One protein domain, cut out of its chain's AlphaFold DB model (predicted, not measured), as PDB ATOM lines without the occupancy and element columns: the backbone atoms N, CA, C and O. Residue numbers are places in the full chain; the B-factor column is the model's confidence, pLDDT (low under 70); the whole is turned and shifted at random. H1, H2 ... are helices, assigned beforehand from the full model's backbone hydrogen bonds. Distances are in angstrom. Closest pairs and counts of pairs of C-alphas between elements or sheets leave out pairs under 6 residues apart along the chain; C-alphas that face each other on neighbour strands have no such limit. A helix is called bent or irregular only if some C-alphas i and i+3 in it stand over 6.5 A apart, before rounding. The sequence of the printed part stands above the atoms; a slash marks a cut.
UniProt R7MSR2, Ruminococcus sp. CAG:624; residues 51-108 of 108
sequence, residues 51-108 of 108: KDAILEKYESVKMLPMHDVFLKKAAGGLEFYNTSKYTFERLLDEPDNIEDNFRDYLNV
ATOM      1  N   LYS A  51      41.658  22.237  22.829       95.62
ATOM      2  CA  LYS A  51      40.982  21.015  23.274       95.62
ATOM      3  C   LYS A  51      39.967  20.510  22.255       95.62
ATOM      4  O   LYS A  51      40.016  19.341  21.881       95.62
ATOM      5  N   ASP A  52      39.094  21.386  21.769       95.50
ATOM      6  CA  ASP A  52      38.051  20.994  20.818       95.50
ATOM      7  C   ASP A  52      38.650  20.542  19.475       95.50
ATOM      8  O   ASP A  52      38.223  19.530  18.919       95.50
ATOM      9  N   ALA A  53      39.716  21.202  19.007       96.56
ATOM     10  CA  ALA A  53      40.435  20.800  17.797       96.56
ATOM     11  C   ALA A  53      41.120  19.431  17.951       96.56
ATOM     12  O   ALA A  53      41.127  18.632  17.013       96.56
ATOM     13  N   ILE A  54      41.687  19.137  19.128       96.31
ATOM     14  CA  ILE A  54      42.271  17.823  19.437       96.31
ATOM     15  C   ILE A  54      41.189  16.741  19.393       96.31
ATOM     16  O   ILE A  54      41.412  15.707  18.767       96.31
ATOM     17  N   LEU A  55      40.033  16.970  20.023       96.19
ATOM     18  CA  LEU A  55      38.940  15.994  20.084       96.19
ATOM     19  C   LEU A  55      38.337  15.720  18.703       96.19
ATOM     20  O   LEU A  55      38.193  14.562  18.311       96.19
ATOM     21  N   GLU A  56      38.053  16.769  17.929       96.44
ATOM     22  CA  GLU A  56      37.585  16.629  16.548       96.44
ATOM     23  C   GLU A  56      38.607  15.855  15.709       96.44
ATOM     24  O   GLU A  56      38.268  14.924  14.967       96.44
ATOM     25  N   LYS A  57      39.896  16.195  15.858       96.00
ATOM     26  CA  LYS A  57      40.943  15.511  15.113       96.00
ATOM     27  C   LYS A  57      41.040  14.049  15.518       96.00
ATOM     28  O   LYS A  57      41.111  13.209  14.622       96.00
ATOM     29  N   TYR A  58      41.003  13.748  16.812       95.81
ATOM     30  CA  TYR A  58      41.049  12.395  17.356       95.81
ATOM     31  C   TYR A  58      39.975  11.502  16.748       95.81
ATOM     32  O   TYR A  58      40.308  10.449  16.209       95.81
ATOM     33  N   GLU A  59      38.726  11.961  16.696       95.75
ATOM     34  CA  GLU A  59      37.640  11.202  16.071       95.75
ATOM     35  C   GLU A  59      37.920  10.866  14.597       95.75
ATOM     36  O   GLU A  59      37.646   9.750  14.152       95.75
ATOM     37  N   SER A  60      38.551  11.783  13.857       94.56
ATOM     38  CA  SER A  60      38.912  11.565  12.448       94.56
ATOM     39  C   SER A  60      40.118  10.642  12.231       94.56
ATOM     40  O   SER A  60      40.238  10.044  11.161       94.56
ATOM     41  N   VAL A  61      41.037  10.542  13.203       94.19
ATOM     42  CA  VAL A  61      42.323   9.842  13.021       94.19
ATOM     43  C   VAL A  61      42.536   8.640  13.929       94.19
ATOM     44  O   VAL A  61      43.505   7.927  13.708       94.19
ATOM     45  N   LYS A  62      41.662   8.359  14.903       92.38
ATOM     46  CA  LYS A  62      41.863   7.304  15.919       92.38
ATOM     47  C   LYS A  62      42.130   5.896  15.369       92.38
ATOM     48  O   LYS A  62      42.735   5.086  16.054       92.38
ATOM     49  N   MET A  63      41.721   5.608  14.132       93.12
ATOM     50  CA  MET A  63      41.971   4.324  13.453       93.12
ATOM     51  C   MET A  63      43.265   4.304  12.617       93.12
ATOM     52  O   MET A  63      43.602   3.282  12.022       93.12
ATOM     53  N   LEU A  64      43.977   5.429  12.511       93.38
ATOM     54  CA  LEU A  64      45.179   5.559  11.692       93.38
ATOM     55  C   LEU A  64      46.441   5.247  12.511       93.38
ATOM     56  O   LEU A  64      46.602   5.779  13.606       93.38
ATOM     57  N   PRO A  65      47.414   4.508  11.950       86.00
ATOM     58  CA  PRO A  65      48.638   4.121  12.659       86.00
ATOM     59  C   PRO A  65      49.591   5.286  12.998       86.00
ATOM     60  O   PRO A  65      50.572   5.078  13.702       86.00
ATOM     61  N   MET A  66      49.328   6.510  12.518       88.75
ATOM     62  CA  MET A  66      50.133   7.714  12.797       88.75
ATOM     63  C   MET A  66      49.297   8.860  13.387       88.75
ATOM     64  O   MET A  66      49.596  10.033  13.156       88.75
ATOM     65  N   HIS A  67      48.227   8.542  14.124       91.69
ATOM     66  CA  HIS A  67      47.346   9.554  14.712       91.69
ATOM     67  C   HIS A  67      48.091  10.560  15.606       91.69
ATOM     68  O   HIS A  67      47.738  11.736  15.605       91.69
ATOM     69  N   ASP A  68      49.159  10.135  16.289       93.25
ATOM     70  CA  ASP A  68      49.960  10.962  17.203       93.25
ATOM     71  C   ASP A  68      50.439  12.279  16.569       93.25
ATOM     72  O   ASP A  68      50.206  13.359  17.109       93.25
ATOM     73  N   VAL A  69      51.011  12.211  15.361       94.50
ATOM     74  CA  VAL A  69      51.529  13.390  14.643       94.50
ATOM     75  C   VAL A  69      50.411  14.394  14.351       94.50
ATOM     76  O   VAL A  69      50.602  15.609  14.435       94.50
ATOM     77  N   PHE A  70      49.221  13.894  14.020       95.06
ATOM     78  CA  PHE A  70      48.066  14.742  13.752       95.06
ATOM     79  C   PHE A  70      47.524  15.396  15.023       95.06
ATOM     80  O   PHE A  70      47.115  16.553  14.967       95.06
ATOM     81  N   LEU A  71      47.545  14.682  16.150       96.19
ATOM     82  CA  LEU A  71      47.076  15.187  17.439       96.19
ATOM     83  C   LEU A  71      48.019  16.244  18.010       96.19
ATOM     84  O   LEU A  71      47.551  17.302  18.414       96.19
ATOM     85  N   LYS A  72      49.337  16.036  17.930       96.25
ATOM     86  CA  LYS A  72      50.334  17.060  18.293       96.25
ATOM     87  C   LYS A  72      50.186  18.327  17.458       96.25
ATOM     88  O   LYS A  72      50.238  19.440  17.977       96.25
ATOM     89  N   LYS A  73      49.920  18.177  16.156       95.38
ATOM     90  CA  LYS A  73      49.628  19.319  15.282       95.38
ATOM     91  C   LYS A  73      48.331  20.035  15.679       95.38
ATOM     92  O   LYS A  73      48.304  21.262  15.657       95.38
ATOM     93  N   ALA A  74      47.282  19.293  16.042       95.75
ATOM     94  CA  ALA A  74      46.022  19.864  16.530       95.75
ATOM     95  C   ALA A  74      46.191  20.574  17.885       95.75
ATOM     96  O   ALA A  74      45.597  21.625  18.095       95.75
ATOM     97  N   ALA A  75      47.083  20.077  18.744       96.19
ATOM     98  CA  ALA A  75      47.488  20.696  20.004       96.19
ATOM     99  C   ALA A  75      48.409  21.923  19.824       96.19
ATOM    100  O   ALA A  75      49.180  22.260  20.714       96.19
ATOM    101  N   GLY A  76      48.399  22.573  18.657       94.38
ATOM    102  CA  GLY A  76      49.236  23.746  18.391       94.38
ATOM    103  C   GLY A  76      50.731  23.442  18.244       94.38
ATOM    104  O   GLY A  76      51.552  24.342  18.393       94.38
ATOM    105  N   GLY A  77      51.100  22.190  17.949       93.50
ATOM    106  CA  GLY A  77      52.496  21.759  17.823       93.50
ATOM    107  C   GLY A  77      53.156  21.383  19.150       93.50
ATOM    108  O   GLY A  77      54.380  21.284  19.209       93.50
ATOM    109  N   LEU A  78      52.373  21.188  20.213       94.94
ATOM    110  CA  LEU A  78      52.868  20.672  21.484       94.94
ATOM    111  C   LEU A  78      53.254  19.194  21.363       94.94
ATOM    112  O   LEU A  78      52.631  18.420  20.640       94.94
ATOM    113  N   GLU A  79      54.248  18.778  22.149       94.31
ATOM    114  CA  GLU A  79      54.680  17.373  22.231       94.31
ATOM    115  C   GLU A  79      53.729  16.482  23.046       94.31
ATOM    116  O   GLU A  79      53.986  15.292  23.217       94.31
ATOM    117  N   PHE A  80      52.632  17.046  23.544       94.00
ATOM    118  CA  PHE A  80      51.621  16.350  24.322       94.00
ATOM    119  C   PHE A  80      50.222  16.829  23.930       94.00
ATOM    120  O   PHE A  80      50.038  17.931  23.415       94.00
ATOM    121  N   TYR A  81      49.234  15.985  24.199       95.44
ATOM    122  CA  TYR A  81      47.813  16.247  24.002       95.44
ATOM    123  C   TYR A  81      47.014  15.405  25.001       95.44
ATOM    124  O   TYR A  81      47.580  14.583  25.716       95.44
ATOM    125  N   ASN A  82      45.701  15.614  25.062       94.94
ATOM    126  CA  ASN A  82      44.799  14.805  25.874       94.94
ATOM    127  C   ASN A  82      43.502  14.556  25.094       94.94
ATOM    128  O   ASN A  82      42.808  15.509  24.726       94.94
ATOM    129  N   THR A  83      43.196  13.283  24.850       95.00
ATOM    130  CA  THR A  83      42.052  12.796  24.060       95.00
ATOM    131  C   THR A  83      40.797  12.549  24.898       95.00
ATOM    132  O   THR A  83      39.730  12.343  24.321       95.00
ATOM    133  N   SER A  84      40.881  12.615  26.232       94.56
ATOM    134  CA  SER A  84      39.699  12.544  27.092       94.56
ATOM    135  C   SER A  84      38.766  13.714  26.798       94.56
ATOM    136  O   SER A  84      39.187  14.856  26.607       94.56
ATOM    137  N   LYS A  85      37.464  13.442  26.795       92.50
ATOM    138  CA  LYS A  85      36.415  14.459  26.644       92.50
ATOM    139  C   LYS A  85      36.314  15.399  27.852       92.50
ATOM    140  O   LYS A  85      35.697  16.462  27.734       92.50
ATOM    141  N   TYR A  86      36.903  15.027  28.987       93.81
ATOM    142  CA  TYR A  86      36.882  15.833  30.199       93.81
ATOM    143  C   TYR A  86      37.952  16.934  30.167       93.81
ATOM    144  O   TYR A  86      39.003  16.828  29.531       93.81
ATOM    145  N   THR A  87      37.643  18.016  30.870       92.88
ATOM    146  CA  THR A  87      38.551  19.100  31.266       92.88
ATOM    147  C   THR A  87      38.330  19.335  32.754       92.88
ATOM    148  O   THR A  87      37.309  18.894  33.288       92.88
ATOM    149  N   PHE A  88      39.211  20.065  33.440       91.44
ATOM    150  CA  PHE A  88      38.979  20.358  34.864       91.44
ATOM    151  C   PHE A  88      37.661  21.090  35.126       91.44
ATOM    152  O   PHE A  88      37.093  20.939  36.199       91.44
ATOM    153  N   GLU A  89      37.172  21.855  34.154       91.12
ATOM    154  CA  GLU A  89      35.865  22.506  34.235       91.12
ATOM    155  C   GLU A  89      34.734  21.485  34.077       91.12
ATOM    156  O   GLU A  89      33.879  21.402  34.951       91.12
ATOM    157  N   ARG A  90      34.788  20.629  33.045       91.69
ATOM    158  CA  ARG A  90      33.765  19.591  32.797       91.69
ATOM    159  C   ARG A  90      33.706  18.524  33.897       91.69
ATOM    160  O   ARG A  90      32.658  17.936  34.123       91.69
ATOM    161  N   LEU A  91      34.814  18.263  34.596       92.12
ATOM    162  CA  LEU A  91      34.836  17.336  35.736       92.12
ATOM    163  C   LEU A  91      33.925  17.788  36.885       92.12
ATOM    164  O   LEU A  91      33.459  16.951  37.654       92.12
ATOM    165  N   LEU A  92      33.672  19.093  37.008       89.56
ATOM    166  CA  LEU A  92      32.819  19.647  38.059       89.56
ATOM    167  C   LEU A  92      31.323  19.540  37.728       89.56
ATOM    168  O   LEU A  92      30.508  19.714  38.633       89.56
ATOM    169  N   ASP A  93      30.970  19.230  36.478       91.38
ATOM    170  CA  ASP A  93      29.577  19.098  36.035       91.38
ATOM    171  C   ASP A  93      28.927  17.798  36.547       91.38
ATOM    172  O   ASP A  93      27.716  17.753  36.764       91.38
ATOM    173  N   GLU A  94      29.724  16.749  36.790       90.06
ATOM    174  CA  GLU A  94      29.275  15.443  37.298       90.06
ATOM    175  C   GLU A  94      30.045  15.037  38.572       90.06
ATOM    176  O   GLU A  94      30.874  14.119  38.541       90.06
ATOM    177  N   PRO A  95      29.789  15.700  39.717       87.31
ATOM    178  CA  PRO A  95      30.546  15.477  40.949       87.31
ATOM    179  C   PRO A  95      30.370  14.065  41.526       87.31
ATOM    180  O   PRO A  95      31.299  13.547  42.143       87.31
ATOM    181  N   ASP A  96      29.222  13.421  41.292       93.25
ATOM    182  CA  ASP A  96      28.944  12.063  41.782       93.25
ATOM    183  C   ASP A  96      29.848  11.004  41.122       93.25
ATOM    184  O   ASP A  96      30.158   9.988  41.741       93.25
ATOM    185  N   ASN A  97      30.322  11.268  39.896       92.81
ATOM    186  CA  ASN A  97      31.195  10.384  39.115       92.81
ATOM    187  C   ASN A  97      32.623  10.946  38.984       92.81
ATOM    188  O   ASN A  97      33.367  10.569  38.076       92.81
ATOM    189  N   ILE A  98      33.018  11.879  39.861       93.94
ATOM    190  CA  ILE A  98      34.271  12.632  39.709       93.94
ATOM    191  C   ILE A  98      35.508  11.733  39.682       93.94
ATOM    192  O   ILE A  98      36.456  12.034  38.962       93.94
ATOM    193  N   GLU A  99      35.504  10.621  40.422       92.69
ATOM    194  CA  GLU A  99      36.626   9.682  40.422       92.69
ATOM    195  C   GLU A  99      36.801   9.026  39.048       92.69
ATOM    196  O   GLU A  99      37.892   9.087  38.480       92.69
ATOM    197  N   ASP A 100      35.738   8.443  38.493       94.06
ATOM    198  CA  ASP A 100      35.790   7.752  37.202       94.06
ATOM    199  C   ASP A 100      36.107   8.725  36.062       94.06
ATOM    200  O   ASP A 100      36.968   8.453  35.223       94.06
ATOM    201  N   ASN A 101      35.487   9.907  36.080       94.31
ATOM    202  CA  ASN A 101      35.726  10.948  35.084       94.31
ATOM    203  C   ASN A 101      37.164  11.485  35.161       94.31
ATOM    204  O   ASN A 101      37.806  11.721  34.136       94.31
ATOM    205  N   PHE A 102      37.706  11.654  36.371       94.44
ATOM    206  CA  PHE A 102      39.094  12.074  36.543       94.44
ATOM    207  C   PHE A 102      40.074  10.973  36.123       94.44
ATOM    208  O   PHE A 102      41.104  11.270  35.524       94.44
ATOM    209  N   ARG A 103      39.753   9.697  36.360       93.81
ATOM    210  CA  ARG A 103      40.550   8.570  35.851       93.81
ATOM    211  C   ARG A 103      40.559   8.523  34.326       93.81
ATOM    212  O   ARG A 103      41.625   8.308  33.756       93.81
ATOM    213  N   ASP A 104      39.427   8.770  33.670       93.50
ATOM    214  CA  ASP A 104      39.363   8.916  32.209       93.50
ATOM    215  C   ASP A 104      40.242  10.074  31.723       93.50
ATOM    216  O   ASP A 104      41.031   9.904  30.800       93.50
ATOM    217  N   TYR A 105      40.197  11.223  32.407       94.00
ATOM    218  CA  TYR A 105      41.062  12.360  32.090       94.00
ATOM    219  C   TYR A 105      42.561  12.011  32.141       94.00
ATOM    220  O   TYR A 105      43.337  12.510  31.322       94.00
ATOM    221  N   LEU A 106      42.983  11.176  33.096       91.94
ATOM    222  CA  LEU A 106      44.383  10.768  33.263       91.94
ATOM    223  C   LEU A 106      44.824   9.656  32.304       91.94
ATOM    224  O   LEU A 106      46.020   9.538  32.034       91.94
ATOM    225  N   ASN A 107      43.888   8.851  31.800       80.81
ATOM    226  CA  ASN A 107      44.152   7.785  30.837       80.81
ATOM    227  C   ASN A 107      44.228   8.371  29.418       80.81
ATOM    228  O   ASN A 107      43.297   8.245  28.625       80.81
ATOM    229  N   VAL A 108      45.343   9.054  29.145       64.75
ATOM    230  CA  VAL A 108      45.680   9.663  27.846       64.75
ATOM    231  C   VAL A 108      46.084   8.617  26.813       64.75
ATOM    232  O   VAL A 108      46.917   7.749  27.159       64.75
TER     233      VAL A 108
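Overview. This is residues 51 to 108 of the 108 residues of a protein of Ruminococcus sp. CAG:624 (UniProt R7MSR2). A helical hairpin of H1 and H2 makes one end of an elongated shape, and a lone helix, H3, makes the other end. The long link of residues 75 to 94 runs from the hairpin to the far end, where the backbone turns and H3 heads back towards the hairpin without reaching it. The printed part has 58 residues with three named helices, in the order H1, H2, H3, and no named strand; its class is all helix. It is only just compact, close to loose, with a radius of gyration of the C-alphas of 12.4 A, and its C-alphas span 36 by 21 by 17 A.

Along the chain. H1 is residues 51 to 61, 15.2 A from first to last C-alpha, and begins with C-alpha 51 at (40.982, 21.015, 23.274). H2 is residues 67 to 74, 10.6 A long, and ends with C-alpha 74 at (46.022, 19.864, 16.530). H3, the longest helix, is residues 95 to 106, 16.5 A long, and ends with C-alpha 106 at (44.383, 10.768, 33.263). H3 is irregular: C-alphas 96 and 99 are 8.2 A apart.

Arrangement. H1 and H2 form a helical hairpin over a tight link of 5 residues. They touch, and their closest C-alphas, those of Ile 54 and Ala 74, are 5.2 A apart. They run opposite ways at a shallow tilt of 31 degrees. H1 and H3 are apart. H2 and H3 are apart too. In H1 and H2 every O i to N i+4 pair is within hydrogen-bond range; in H3 it is 6 of 8.

Size, cuts and confidence. The two C-alphas farthest apart, those of Met 66 and Asp 96, are 36.2 A from each other. The printed part has no cut and ends at residue 108, the chain's last. The link from H2 to H3 is long, with 20 residues. The mean pLDDT of the printed part is 92.9; residue 108 alone is under 70.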